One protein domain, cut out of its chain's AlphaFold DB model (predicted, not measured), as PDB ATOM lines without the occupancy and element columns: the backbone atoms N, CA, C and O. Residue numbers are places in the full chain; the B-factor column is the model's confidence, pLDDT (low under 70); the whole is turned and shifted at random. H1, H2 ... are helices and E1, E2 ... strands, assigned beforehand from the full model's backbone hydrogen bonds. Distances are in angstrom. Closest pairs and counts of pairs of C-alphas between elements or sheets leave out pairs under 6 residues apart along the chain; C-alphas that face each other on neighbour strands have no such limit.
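This is residues 70 to 167 of the 169 residues of an uncharacterized protein of Cafeteria roenbergensis (UniProt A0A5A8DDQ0). The two-stranded hairpin of E1 and E2 makes one end of a mostly helical body; H2 begins at the other end, H1 crosses it, and short H4 packs on H1 near the middle. H3 leads into the hairpin, and after H4 a long stretch with no named element loops away, then returns to pair with E1. The printed part has 98 residues, with four named helices and two strands in the order H1 H2 H3 E1 E2 H4; the sheet is antiparallel. The whole is compact, with a radius of gyration of the C-alphas of 13.7 A and spans of 43 by 33 by 22 A.

Find C-alpha 122 at (-41.007, 25.721, -8.584), where E1, residues 122 to 126, begins; E2 is residues 129 to 133, and each strand is 12.4 A long. H3 is residues 111 to 120, 13.6 A. H2, residues 94 to 109, runs 23.0 A from C-alpha 94 at (-29.718, 53.927, -21.416). H1 is residues 70 to 81, 16.6 A, and H4 residues 138 to 142, 6.0 A.

In the hairpin of E1 and E2, look for N 124 and O 131, 2.8 A apart and within hydrogen-bond range. Residues 165 to 166 pair antiparallel with 123 to 124 of E1. H3 and H4 are close but not clearly touching, with closest C-alphas Val 114 and Met 141 at 7.4 A. H1 touches H4, closest at C-alphas Ile 74 and Ala 138, 5.2 A. With residues 72 to 76 alone, H1 touches H2 at a steep tilt of 58 degrees; C-alphas Cys 73 and Thr 103 are closest, 6.0 A. H2 is apart from both strands. In H1, H2, H3 and H4 every O i to N i+4 pair is within hydrogen-bond range.

The C-alphas farthest apart, Pro 94 and Lys 129, are 43.4 A apart. The printed part has no cut, and the link from H1 to H2 is long. Look for low confidence at residues 149 to 155, under 70.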
ATOM      1  N   CYS A  70     -28.831  40.164 -14.008       89.12
ATOM      2  CA  CYS A  70     -29.635  39.449 -13.026       89.12
ATOM      3  C   CYS A  70     -30.613  40.374 -12.293       89.12
ATOM      4  O   CYS A  70     -31.811  40.098 -12.259       89.12
ATOM      5  N   GLU A  71     -30.135  41.509 -11.770       89.62
ATOM      6  CA  GLU A  71     -30.996  42.453 -11.044       89.62
ATOM      7  C   GLU A  71     -32.084  43.048 -11.936       89.62
ATOM      8  O   GLU A  71     -33.224  43.215 -11.505       89.62
ATOM      9  N   ILE A  72     -31.760  43.315 -13.203       89.12
ATOM     10  CA  ILE A  72     -32.738  43.803 -14.178       89.12
ATOM     11  C   ILE A  72     -33.800  42.730 -14.454       89.12
ATOM     12  O   ILE A  72     -34.986  43.058 -14.521       89.12
ATOM     13  N   CYS A  73     -33.405  41.459 -14.563       90.44
ATOM     14  CA  CYS A  73     -34.353  40.359 -14.714       90.44
ATOM     15  C   CYS A  73     -35.277  40.223 -13.505       90.44
ATOM     16  O   CYS A  73     -36.495  40.222 -13.676       90.44
ATOM     17  N   ILE A  74     -34.723  40.196 -12.292       91.00
ATOM     18  CA  ILE A  74     -35.512  40.108 -11.058       91.00
ATOM     19  C   ILE A  74     -36.512  41.263 -10.989       91.00
ATOM     20  O   ILE A  74     -37.709  41.030 -10.821       91.00
ATOM     21  N   TYR A  75     -36.050  42.490 -11.240       88.69
ATOM     22  CA  TYR A  75     -36.899  43.674 -11.260       88.69
ATOM     23  C   TYR A  75     -38.059  43.542 -12.256       88.69
ATOM     24  O   TYR A  75     -39.212  43.796 -11.902       88.69
ATOM     25  N   VAL A  76     -37.796  43.107 -13.491       88.94
ATOM     26  CA  VAL A  76     -38.845  42.891 -14.500       88.94
ATOM     27  C   VAL A  76     -39.843  41.828 -14.035       88.94
ATOM     28  O   VAL A  76     -41.051  42.035 -14.139       88.94
ATOM     29  N   MET A  77     -39.369  40.713 -13.488       88.19
ATOM     30  CA  MET A  77     -40.223  39.601 -13.066       88.19
ATOM     31  C   MET A  77     -41.116  39.965 -11.874       88.19
ATOM     32  O   MET A  77     -42.309  39.657 -11.885       88.19
ATOM     33  N   GLU A  78     -40.584  40.689 -10.890       86.00
ATOM     34  CA  GLU A  78     -41.348  41.186  -9.741       86.00
ATOM     35  C   GLU A  78     -42.401  42.221 -10.158       86.00
ATOM     36  O   GLU A  78     -43.567  42.128  -9.769       86.00
ATOM     37  N   ASN A  79     -42.042  43.174 -11.026       85.31
ATOM     38  CA  ASN A  79     -42.996  44.167 -11.532       85.31
ATOM     39  C   ASN A  79     -44.072  43.529 -12.420       85.31
ATOM     40  O   ASN A  79     -45.231  43.955 -12.396       85.31
ATOM     41  N   LYS A  80     -43.717  42.476 -13.163       80.38
ATOM     42  CA  LYS A  80     -44.672  41.676 -13.931       80.38
ATOM     43  C   LYS A  80     -45.657  40.953 -13.015       80.38
ATOM     44  O   LYS A  80     -46.844  40.932 -13.328       80.38
ATOM     45  N   ALA A  81     -45.194  40.393 -11.895       77.56
ATOM     46  CA  ALA A  81     -46.059  39.720 -10.923       77.56
ATOM     47  C   ALA A  81     -47.105  40.674 -10.313       77.56
ATOM     48  O   ALA A  81     -48.228  40.261 -10.033       77.56
ATOM     49  N   ILE A  82     -46.770  41.962 -10.185       83.19
ATOM     50  CA  ILE A  82     -47.662  43.022  -9.680       83.19
ATOM     51  C   ILE A  82     -48.497  43.663 -10.820       83.19
ATOM     52  O   ILE A  82     -49.243  44.613 -10.598       83.19
ATOM     53  N   ASN A  83     -48.419  43.139 -12.052       79.81
ATOM     54  CA  ASN A  83     -49.108  43.653 -13.246       79.81
ATOM     55  C   ASN A  83     -48.843  45.145 -13.528       79.81
ATOM     56  O   ASN A  83     -49.732  45.883 -13.957       79.81
ATOM     57  N   GLN A  84     -47.611  45.605 -13.302       80.06
ATOM     58  CA  GLN A  84     -47.227  46.978 -13.624       80.06
ATOM     59  C   GLN A  84     -47.083  47.167 -15.148       80.06
ATOM     60  O   GLN A  84     -46.357  46.405 -15.785       80.06
ATOM     61  N   PRO A  85     -47.710  48.195 -15.759       76.00
ATOM     62  CA  PRO A  85     -47.700  48.391 -17.215       76.00
ATOM     63  C   PRO A  85     -46.381  48.957 -17.773       76.00
ATOM     64  O   PRO A  85     -46.153  48.900 -18.979       76.00
ATOM     65  N   TYR A  86     -45.494  49.500 -16.928       80.81
ATOM     66  CA  TYR A  86     -44.273  50.198 -17.360       80.81
ATOM     67  C   TYR A  86     -42.997  49.607 -16.747       80.81
ATOM     68  O   TYR A  86     -42.277  50.286 -16.014       80.81
ATOM     69  N   LEU A  87     -42.693  48.352 -17.087       82.69
ATOM     70  CA  LEU A  87     -41.632  47.569 -16.445       82.69
ATOM     71  C   LEU A  87     -40.225  48.170 -16.584       82.69
ATOM     72  O   LEU A  87     -39.426  47.995 -15.684       82.69
ATOM     73  N   CYS A  88     -39.907  48.907 -17.652       84.56
ATOM     74  CA  CYS A  88     -38.565  49.489 -17.840       84.56
ATOM     75  C   CYS A  88     -38.441  50.963 -17.428       84.56
ATOM     76  O   CYS A  88     -37.357  51.538 -17.525       84.56
ATOM     77  N   ARG A  89     -39.523  51.605 -16.970       81.06
ATOM     78  CA  ARG A  89     -39.534  53.055 -16.699       81.06
ATOM     79  C   ARG A  89     -38.711  53.450 -15.466       81.06
ATOM     80  O   ARG A  89     -38.292  54.600 -15.371       81.06
ATOM     81  N   GLY A  90     -38.465  52.524 -14.537       75.75
ATOM     82  CA  GLY A  90     -37.657  52.770 -13.337       75.75
ATOM     83  C   GLY A  90     -36.152  52.914 -13.597       75.75
ATOM     84  O   GLY A  90     -35.434  53.435 -12.744       75.75
ATOM     85  N   LEU A  91     -35.664  52.494 -14.770       81.19
ATOM     86  CA  LEU A  91     -34.241  52.491 -15.109       81.19
ATOM     87  C   LEU A  91     -33.878  53.779 -15.864       81.19
ATOM     88  O   LEU A  91     -34.335  54.017 -16.982       81.19
ATOM     89  N   LYS A  92     -33.051  54.629 -15.243       79.38
ATOM     90  CA  LYS A  92     -32.626  55.923 -15.813       79.38
ATOM     91  C   LYS A  92     -31.485  55.806 -16.828       79.38
ATOM     92  O   LYS A  92     -31.345  56.687 -17.670       79.38
ATOM     93  N   ASP A  93     -30.677  54.753 -16.738       83.69
ATOM     94  CA  ASP A  93     -29.506  54.563 -17.594       83.69
ATOM     95  C   ASP A  93     -29.883  53.928 -18.952       83.69
ATOM     96  O   ASP A  93     -30.641  52.950 -18.976       83.69
ATOM     97  N   PRO A  94     -29.375  54.442 -20.091       83.81
ATOM     98  CA  PRO A  94     -29.718  53.927 -21.416       83.81
ATOM     99  C   PRO A  94     -29.221  52.495 -21.674       83.81
ATOM    100  O   PRO A  94     -29.866  51.765 -22.428       83.81
ATOM    101  N   ALA A  95     -28.108  52.062 -21.072       84.44
ATOM    102  CA  ALA A  95     -27.645  50.681 -21.191       84.44
ATOM    103  C   ALA A  95     -28.549  49.739 -20.384       84.44
ATOM    104  O   ALA A  95     -28.970  48.700 -20.895       84.44
ATOM    105  N   SER A  96     -28.943  50.142 -19.173       83.44
ATOM    106  CA  SER A  96     -29.911  49.385 -18.371       83.44
ATOM    107  C   SER A  96     -31.289  49.312 -19.042       83.44
ATOM    108  O   SER A  96     -31.928  48.264 -18.999       83.44
ATOM    109  N   GLN A  97     -31.741  50.368 -19.729       85.81
ATOM    110  CA  GLN A  97     -32.986  50.323 -20.509       85.81
ATOM    111  C   GLN A  97     -32.921  49.316 -21.659       85.81
ATOM    112  O   GLN A  97     -33.847  48.522 -21.820       85.81
ATOM    113  N   LYS A  98     -31.824  49.298 -22.430       86.31
ATOM    114  CA  LYS A  98     -31.616  48.283 -23.477       86.31
ATOM    115  C   LYS A  98     -31.636  46.872 -22.892       86.31
ATOM    116  O   LYS A  98     -32.292  45.994 -23.445       86.31
ATOM    117  N   MET A  99     -30.984  46.677 -21.747       85.88
ATOM    118  CA  MET A  99     -30.970  45.389 -21.059       85.88
ATOM    119  C   MET A  99     -32.358  44.988 -20.543       85.88
ATOM    120  O   MET A  99     -32.741  43.827 -20.651       85.88
ATOM    121  N   CYS A 100     -33.153  45.939 -20.054       88.56
ATOM    122  CA  CYS A 100     -34.531  45.689 -19.641       88.56
ATOM    123  C   CYS A 100     -35.419  45.265 -20.815       88.56
ATOM    124  O   CYS A 100     -36.178  44.308 -20.697       88.56
ATOM    125  N   VAL A 101     -35.285  45.911 -21.977       87.94
ATOM    126  CA  VAL A 101     -36.007  45.495 -23.188       87.94
ATOM    127  C   VAL A 101     -35.561  44.102 -23.644       87.94
ATOM    128  O   VAL A 101     -36.410  43.271 -23.956       87.94
ATOM    129  N   ASN A 102     -34.259  43.804 -23.613       87.12
ATOM    130  CA  ASN A 102     -33.747  42.464 -23.923       87.12
ATOM    131  C   ASN A 102     -34.287  41.400 -22.949       87.12
ATOM    132  O   ASN A 102     -34.681  40.304 -23.348       87.12
ATOM    133  N   THR A 103     -34.375  41.753 -21.667       88.44
ATOM    134  CA  THR A 103     -35.000  40.927 -20.629       88.44
ATOM    135  C   THR A 103     -36.464  40.667 -20.955       88.44
ATOM    136  O   THR A 103     -36.880  39.518 -20.968       88.44
ATOM    137  N   LEU A 104     -37.240  41.703 -21.287       87.81
ATOM    138  CA  LEU A 104     -38.649  41.550 -21.649       87.81
ATOM    139  C   LEU A 104     -38.845  40.639 -22.862       87.81
ATOM    140  O   LEU A 104     -39.738  39.799 -22.834       87.81
ATOM    141  N   LEU A 105     -38.012  40.772 -23.896       88.19
ATOM    142  CA  LEU A 105     -38.048  39.898 -25.071       88.19
ATOM    143  C   LEU A 105     -37.722  38.445 -24.705       88.19
ATOM    144  O   LEU A 105     -38.421  37.526 -25.128       88.19
ATOM    145  N   SER A 106     -36.706  38.246 -23.866       87.44
ATOM    146  CA  SER A 106     -36.305  36.923 -23.383       87.44
ATOM    147  C   SER A 106     -37.409  36.275 -22.547       87.44
ATOM    148  O   SER A 106     -37.818  35.145 -22.808       87.44
ATOM    149  N   THR A 107     -37.982  37.018 -21.602       86.25
ATOM    150  CA  THR A 107     -39.138  36.595 -20.807       86.25
ATOM    151  C   THR A 107     -40.356  36.318 -21.686       86.25
ATOM    152  O   THR A 107     -41.102  35.390 -21.390       86.25
ATOM    153  N   PHE A 108     -40.548  37.073 -22.776       86.00
ATOM    154  CA  PHE A 108     -41.650  36.861 -23.715       86.00
ATOM    155  C   PHE A 108     -41.546  35.510 -24.439       86.00
ATOM    156  O   PHE A 108     -42.539  34.805 -24.590       86.00
ATOM    157  N   TRP A 109     -40.335  35.111 -24.834       87.88
ATOM    158  CA  TRP A 109     -40.097  33.800 -25.446       87.88
ATOM    159  C   TRP A 109     -40.323  32.642 -24.462       87.88
ATOM    160  O   TRP A 109     -40.802  31.581 -24.844       87.88
ATOM    161  N   TRP A 110     -40.047  32.864 -23.174       87.50
ATOM    162  CA  TRP A 110     -40.298  31.906 -22.092       87.50
ATOM    163  C   TRP A 110     -41.703  32.037 -21.468       87.50
ATOM    164  O   TRP A 110     -41.919  31.515 -20.376       87.50
ATOM    165  N   MET A 111     -42.667  32.718 -22.104       85.25
ATOM    166  CA  MET A 111     -43.937  33.088 -21.451       85.25
ATOM    167  C   MET A 111     -44.725  31.914 -20.886       85.25
ATOM    168  O   MET A 111     -45.211  32.028 -19.763       85.25
ATOM    169  N   ASP A 112     -44.821  30.790 -21.596       88.12
ATOM    170  CA  ASP A 112     -45.552  29.617 -21.097       88.12
ATOM    171  C   ASP A 112     -44.936  29.094 -19.791       88.12
ATOM    172  O   ASP A 112     -45.640  28.841 -18.811       88.12
ATOM    173  N   ASN A 113     -43.603  29.044 -19.738       89.12
ATOM    174  CA  ASN A 113     -42.850  28.666 -18.545       89.12
ATOM    175  C   ASN A 113     -43.001  29.700 -17.426       89.12
ATOM    176  O   ASN A 113     -43.236  29.346 -16.276       89.12
ATOM    177  N   VAL A 114     -42.917  30.989 -17.753       87.62
ATOM    178  CA  VAL A 114     -43.045  32.082 -16.782       87.62
ATOM    179  C   VAL A 114     -44.435  32.094 -16.154       87.62
ATOM    180  O   VAL A 114     -44.558  32.197 -14.935       87.62
ATOM    181  N   VAL A 115     -45.487  31.948 -16.960       87.69
ATOM    182  CA  VAL A 115     -46.864  31.829 -16.471       87.69
ATOM    183  C   VAL A 115     -47.002  30.576 -15.612       87.69
ATOM    184  O   VAL A 115     -47.601  30.645 -14.537       87.69
ATOM    185  N   TYR A 116     -46.411  29.452 -16.021       88.00
ATOM    186  CA  TYR A 116     -46.431  28.231 -15.227       88.00
ATOM    187  C   TYR A 116     -45.742  28.414 -13.865       88.00
ATOM    188  O   TYR A 116     -46.362  28.163 -12.838       88.00
ATOM    189  N   TRP A 117     -44.514  28.926 -13.813       89.25
ATOM    190  CA  TRP A 117     -43.761  29.113 -12.566       89.25
ATOM    191  C   TRP A 117     -44.397  30.147 -11.624       89.25
ATOM    192  O   TRP A 117     -44.320  29.998 -10.403       89.25
ATOM    193  N   VAL A 118     -45.069  31.172 -12.157       86.62
ATOM    194  CA  VAL A 118     -45.801  32.153 -11.337       86.62
ATOM    195  C   VAL A 118     -47.062  31.537 -10.716       86.62
ATOM    196  O   VAL A 118     -47.358  31.810  -9.556       86.62
ATOM    197  N   ASN A 119     -47.787  30.672 -11.435       85.88
ATOM    198  CA  ASN A 119     -49.042  30.076 -10.943       85.88
ATOM    199  C   ASN A 119     -48.839  28.767 -10.151       85.88
ATOM    200  O   ASN A 119     -49.507  28.510  -9.145       85.88
ATOM    201  N   TYR A 120     -47.916  27.920 -10.602       86.50
ATOM    202  CA  TYR A 120     -47.657  26.577 -10.076       86.50
ATOM    203  C   TYR A 120     -46.360  26.482  -9.264       86.50
ATOM    204  O   TYR A 120     -46.160  25.489  -8.563       86.50
ATOM    205  N   GLY A 121     -45.535  27.529  -9.253       88.25
ATOM    206  CA  GLY A 121     -44.316  27.571  -8.454       88.25
ATOM    207  C   GLY A 121     -43.166  26.777  -9.054       88.25
ATOM    208  O   GLY A 121     -43.190  26.374 -10.217       88.25
ATOM    209  N   CYS A 122     -42.146  26.557  -8.236       90.38
ATOM    210  CA  CYS A 122     -41.007  25.721  -8.584       90.38
ATOM    211  C   CYS A 122     -40.564  24.847  -7.415       90.38
ATOM    212  O   CYS A 122     -40.911  25.090  -6.257       90.38
ATOM    213  N   GLN A 123     -39.807  23.803  -7.737       90.25
ATOM    214  CA  GLN A 123     -39.305  22.857  -6.756       90.25
ATOM    215  C   GLN A 123     -37.947  23.322  -6.226       90.25
ATOM    216  O   GLN A 123     -37.027  23.588  -6.998       90.25
ATOM    217  N   ARG A 124     -37.825  23.407  -4.902       90.25
ATOM    218  CA  ARG A 124     -36.586  23.696  -4.183       90.25
ATOM    219  C   ARG A 124     -36.187  22.502  -3.321       90.25
ATOM    220  O   ARG A 124     -37.028  21.945  -2.622       90.25
ATOM    221  N   VAL A 125     -34.914  22.132  -3.315       89.19
ATOM    222  CA  VAL A 125     -34.346  21.160  -2.380       89.19
ATOM    223  C   VAL A 125     -34.029  21.871  -1.069       89.19
ATOM    224  O   VAL A 125     -33.137  22.713  -1.009       89.19
ATOM    225  N   GLN A 126     -34.758  21.527  -0.013       85.56
ATOM    226  CA  GLN A 126     -34.498  21.996   1.347       85.56
ATOM    227  C   GLN A 126     -34.342  20.773   2.251       85.56
ATOM    228  O   GLN A 126     -35.175  19.867   2.217       85.56
ATOM    229  N   ASP A 127     -33.238  20.702   2.997       86.69
ATOM    230  CA  ASP A 127     -32.900  19.558   3.862       86.69
ATOM    231  C   ASP A 127     -32.914  18.202   3.126       86.69
ATOM    232  O   ASP A 127     -33.370  17.181   3.644       86.69
ATOM    233  N   GLY A 128     -32.459  18.198   1.866       83.94
ATOM    234  CA  GLY A 128     -32.426  17.008   1.010       83.94
ATOM    235  C   GLY A 128     -33.797  16.534   0.514       83.94
ATOM    236  O   GLY A 128     -33.879  15.491  -0.132       83.94
ATOM    237  N   LYS A 129     -34.876  17.279   0.788       85.56
ATOM    238  CA  LYS A 129     -36.233  16.955   0.339       85.56
ATOM    239  C   LYS A 129     -36.718  17.975  -0.694       85.56
ATOM    240  O   LYS A 129     -36.565  19.177  -0.474       85.56
ATOM    241  N   PRO A 130     -37.335  17.529  -1.801       87.31
ATOM    242  CA  PRO A 130     -37.954  18.441  -2.748       87.31
ATOM    243  C   PRO A 130     -39.222  19.053  -2.143       87.31
ATOM    244  O   PRO A 130     -40.149  18.341  -1.757       87.31
ATOM    245  N   GLN A 131     -39.272  20.379  -2.081       89.12
ATOM    246  CA  GLN A 131     -40.418  21.157  -1.622       89.12
ATOM    247  C   GLN A 131     -40.894  22.091  -2.733       89.12
ATOM    248  O   GLN A 131     -40.090  22.665  -3.462       89.12
ATOM    249  N   TRP A 132     -42.207  22.257  -2.866       88.50
ATOM    250  CA  TRP A 132     -42.793  23.190  -3.829       88.50
ATOM    251  C   TRP A 132     -42.954  24.576  -3.206       88.50
ATOM    252  O   TRP A 132     -43.571  24.712  -2.152       88.50
ATOM    253  N   VAL A 133     -42.431  25.602  -3.877       89.06
ATOM    254  CA  VAL A 133     -42.497  27.009  -3.457       89.06
ATOM    255  C   VAL A 133     -43.316  27.794  -4.483       89.06
ATOM    256  O   VAL A 133     -42.997  27.765  -5.673       89.06
ATOM    257  N   LYS A 134     -44.380  28.478  -4.041       86.19
ATOM    258  CA  LYS A 134     -45.307  29.245  -4.899       86.19
ATOM    259  C   LYS A 134     -45.471  30.683  -4.405       86.19
ATOM    260  O   LYS A 134     -45.823  30.781  -3.237       86.19
ATOM    261  N   PRO A 135     -45.345  31.726  -5.262       84.69
ATOM    262  CA  PRO A 135     -44.870  31.657  -6.637       84.69
ATOM    263  C   PRO A 135     -43.370  31.354  -6.641       84.69
ATOM    264  O   PRO A 135     -42.689  31.478  -5.619       84.69
ATOM    265  N   CYS A 136     -42.855  30.925  -7.790       89.31
ATOM    266  CA  CYS A 136     -41.422  30.729  -7.917       89.31
ATOM    267  C   CYS A 136     -40.698  32.078  -7.732       89.31
ATOM    268  O   CYS A 136     -41.130  33.073  -8.318       89.31
ATOM    269  N   PRO A 137     -39.626  32.151  -6.924       90.69
ATOM    270  CA  PRO A 137     -38.867  33.383  -6.778       90.69
ATOM    271  C   PRO A 137     -38.234  33.795  -8.107       90.69
ATOM    272  O   PRO A 137     -37.726  32.963  -8.861       90.69
ATOM    273  N   ALA A 138     -38.229  35.105  -8.356       90.56
ATOM    274  CA  ALA A 138     -37.743  35.687  -9.601       90.56
ATOM    275  C   ALA A 138     -36.283  35.317  -9.905       90.56
ATOM    276  O   ALA A 138     -35.956  35.059 -11.055       90.56
ATOM    277  N   ASP A 139     -35.432  35.215  -8.883       89.94
ATOM    278  CA  ASP A 139     -34.022  34.826  -9.017       89.94
ATOM    279  C   ASP A 139     -33.858  33.414  -9.621       89.94
ATOM    280  O   ASP A 139     -33.101  33.214 -10.570       89.94
ATOM    281  N   ALA A 140     -34.666  32.447  -9.170       91.44
ATOM    282  CA  ALA A 140     -34.673  31.099  -9.739       91.44
ATOM    283  C   ALA A 140     -35.140  31.109 -11.202       91.44
ATOM    284  O   ALA A 140     -34.485  30.537 -12.070       91.44
ATOM    285  N   MET A 141     -36.222  31.833 -11.502       90.00
ATOM    286  CA  MET A 141     -36.724  31.969 -12.874       90.00
ATOM    287  C   MET A 141     -35.681  32.627 -13.792       90.00
ATOM    288  O   MET A 141     -35.413  32.133 -14.885       90.00
ATOM    289  N   CYS A 142     -35.038  33.702 -13.338       91.25
ATOM    290  CA  CYS A 142     -33.996  34.426 -14.067       91.25
ATOM    291  C   CYS A 142     -32.703  33.619 -14.255       91.25
ATOM    292  O   CYS A 142     -31.927  33.908 -15.168       91.25
ATOM    293  N   SER A 143     -32.485  32.585 -13.441       90.94
ATOM    294  CA  SER A 143     -31.417  31.604 -13.649       90.94
ATOM    295  C   SER A 143     -31.741  30.558 -14.724       90.94
ATOM    296  O   SER A 143     -30.861  29.834 -15.166       90.94
ATOM    297  N   TRP A 144     -32.992  30.458 -15.184       89.56
ATOM    298  CA  TRP A 144     -33.385  29.519 -16.245       89.56
ATOM    299  C   TRP A 144     -33.671  30.195 -17.576       89.56
ATOM    300  O   TRP A 144     -33.526  29.562 -18.627       89.56
ATOM    301  N   ILE A 145     -34.099  31.457 -17.529       88.44
ATOM    302  CA  ILE A 145     -34.361  32.266 -18.714       88.44
ATOM    303  C   ILE A 145     -33.024  32.625 -19.356       88.44
ATOM    304  O   ILE A 145     -32.100  33.137 -18.721       88.44
ATOM    305  N   LYS A 146     -32.945  32.364 -20.656       87.31
ATOM    306  CA  LYS A 146     -31.781  32.657 -21.480       87.31
ATOM    307  C   LYS A 146     -31.899  34.029 -22.124       87.31
ATOM    308  O   LYS A 146     -32.963  34.369 -22.635       87.31
ATOM    309  N   GLN A 147     -30.804  34.781 -22.131       84.25
ATOM    310  CA  GLN A 147     -30.707  36.036 -22.869       84.25
ATOM    311  C   GLN A 147     -30.732  35.753 -24.376       84.25
ATOM    312  O   GLN A 147     -29.915  34.982 -24.872       84.25
ATOM    313  N   ILE A 148     -31.648  36.393 -25.107       77.12
ATOM    314  CA  ILE A 148     -31.761  36.288 -26.577       77.12
ATOM    315  C   ILE A 148     -30.873  37.348 -27.263       77.12
ATOM    316  O   ILE A 148     -31.246  37.969 -28.254       77.12
ATOM    317  N   SER A 149     -29.686  37.624 -26.719       65.31
ATOM    318  CA  SER A 149     -28.710  38.466 -27.421       65.31
ATOM    319  C   SER A 149     -28.259  37.776 -28.715       65.31
ATOM    320  O   SER A 149     -28.195  36.552 -28.769       65.31
ATOM    321  N   ALA A 150     -27.971  38.568 -29.751       52.12
ATOM    322  CA  ALA A 150     -27.790  38.179 -31.158       52.12
ATOM    323  C   ALA A 150     -26.640  37.192 -31.480       52.12
ATOM    324  O   ALA A 150     -26.323  36.985 -32.651       52.12
ATOM    325  N   ASP A 151     -26.038  36.562 -30.473       48.06
ATOM    326  CA  ASP A 151     -24.892  35.675 -30.606       48.06
ATOM    327  C   ASP A 151     -25.368  34.229 -30.384       48.06
ATOM    328  O   ASP A 151     -25.424  33.713 -29.267       48.06
ATOM    329  N   GLU A 152     -25.746  33.578 -31.484       52.66
ATOM    330  CA  GLU A 152     -26.440  32.281 -31.587       52.66
ATOM    331  C   GLU A 152     -25.731  31.057 -30.955       52.66
ATOM    332  O   GLU A 152     -26.201  29.936 -31.105       52.66
ATOM    333  N   ASN A 153     -24.623  31.230 -30.227       49.00
ATOM    334  CA  ASN A 153     -23.810  30.130 -29.690       49.00
ATOM    335  C   ASN A 153     -23.462  30.238 -28.194       49.00
ATOM    336  O   ASN A 153     -22.680  29.433 -27.690       49.00
ATOM    337  N   GLY A 154     -24.045  31.187 -27.459       51.69
ATOM    338  CA  GLY A 154     -23.782  31.343 -26.027       51.69
ATOM    339  C   GLY A 154     -24.968  31.946 -25.295       51.69
ATOM    340  O   GLY A 154     -24.935  33.112 -24.924       51.69
ATOM    341  N   SER A 155     -26.027  31.163 -25.088       64.50
ATOM    342  CA  SER A 155     -27.180  31.606 -24.303       64.50
ATOM    343  C   SER A 155     -26.805  31.714 -22.822       64.50
ATOM    344  O   SER A 155     -26.929  30.753 -22.060       64.50
ATOM    345  N   THR A 156     -26.328  32.889 -22.407       79.62
ATOM    346  CA  THR A 156     -26.081  33.201 -20.996       79.62
ATOM    347  C   THR A 156     -27.405  33.407 -20.270       79.62
ATOM    348  O   THR A 156     -28.299  34.101 -20.761       79.62
ATOM    349  N   GLU A 157     -27.539  32.814 -19.093       85.44
ATOM    350  CA  GLU A 157     -28.600  33.109 -18.136       85.44
ATOM    351  C   GLU A 157     -28.530  34.576 -17.673       85.44
ATOM    352  O   GLU A 157     -27.499  35.243 -17.810       85.44
ATOM    353  N   PHE A 158     -29.621  35.110 -17.120       87.31
ATOM    354  CA  PHE A 158     -29.576  36.430 -16.475       87.31
ATOM    355  C   PHE A 158     -28.908  36.357 -15.103       87.31
ATOM    356  O   PHE A 158     -28.093  37.218 -14.775       87.31
ATOM    357  N   CYS A 159     -29.252  35.332 -14.323       88.00
ATOM    358  CA  CYS A 159     -28.699  35.052 -12.999       88.00
ATOM    359  C   CYS A 159     -27.883  33.756 -13.012       88.00
ATOM    360  O   CYS A 159     -28.089  32.894 -13.862       88.00
ATOM    361  N   ALA A 160     -26.963  33.607 -12.059       86.69
ATOM    362  CA  ALA A 160     -26.235  32.353 -11.886       86.69
ATOM    363  C   ALA A 160     -27.195  31.212 -11.508       86.69
ATOM    364  O   ALA A 160     -28.164  31.427 -10.778       86.69
ATOM    365  N   GLU A 161     -26.914  29.999 -11.985       81.69
ATOM    366  CA  GLU A 161     -27.727  28.826 -11.665       81.69
ATOM    367  C   GLU A 161     -27.714  28.536 -10.158       81.69
ATOM    368  O   GLU A 161     -26.668  28.531  -9.502       81.69
ATOM    369  N   ARG A 162     -28.900  28.272  -9.601       77.12
ATOM    370  CA  ARG A 162     -29.068  27.923  -8.191       77.12
ATOM    371  C   ARG A 162     -29.318  26.430  -8.044       77.12
ATOM    372  O   ARG A 162     -30.417  25.967  -8.319       77.12
ATOM    373  N   ALA A 163     -28.342  25.705  -7.500       81.06
ATOM    374  CA  ALA A 163     -28.441  24.257  -7.271       81.06
ATOM    375  C   ALA A 163     -29.601  23.840  -6.345       81.06
ATOM    376  O   ALA A 163     -30.016  22.684  -6.356       81.06
ATOM    377  N   GLU A 164     -30.128  24.762  -5.530       86.75
ATOM    378  CA  GLU A 164     -31.294  24.477  -4.693       86.75
ATOM    379  C   GLU A 164     -32.595  24.398  -5.498       86.75
ATOM    380  O   GLU A 164     -33.516  23.723  -5.058       86.75
ATOM    381  N   TYR A 165     -32.701  25.080  -6.642       88.25
ATOM    382  CA  TYR A 165     -33.923  25.123  -7.438       88.25
ATOM    383  C   TYR A 165     -33.802  24.180  -8.628       88.25
ATOM    384  O   TYR A 165     -32.902  24.296  -9.455       88.25
ATOM    385  N   ILE A 166     -34.748  23.253  -8.736       86.81
ATOM    386  CA  ILE A 166     -34.778  22.277  -9.820       86.81
ATOM    387  C   ILE A 166     -35.577  22.877 -10.971       86.81
ATOM    388  O   ILE A 166     -36.769  23.164 -10.824       86.81
ATOM    389  N   LYS A 167     -34.918  23.049 -12.122       82.19
ATOM    390  CA  LYS A 167     -35.581  23.471 -13.354       82.19
ATOM    391  C   LYS A 167     -36.590  22.397 -13.788       82.19
ATOM    392  O   LYS A 167     -36.189  21.244 -13.964       82.19
TER     393      LYS A 167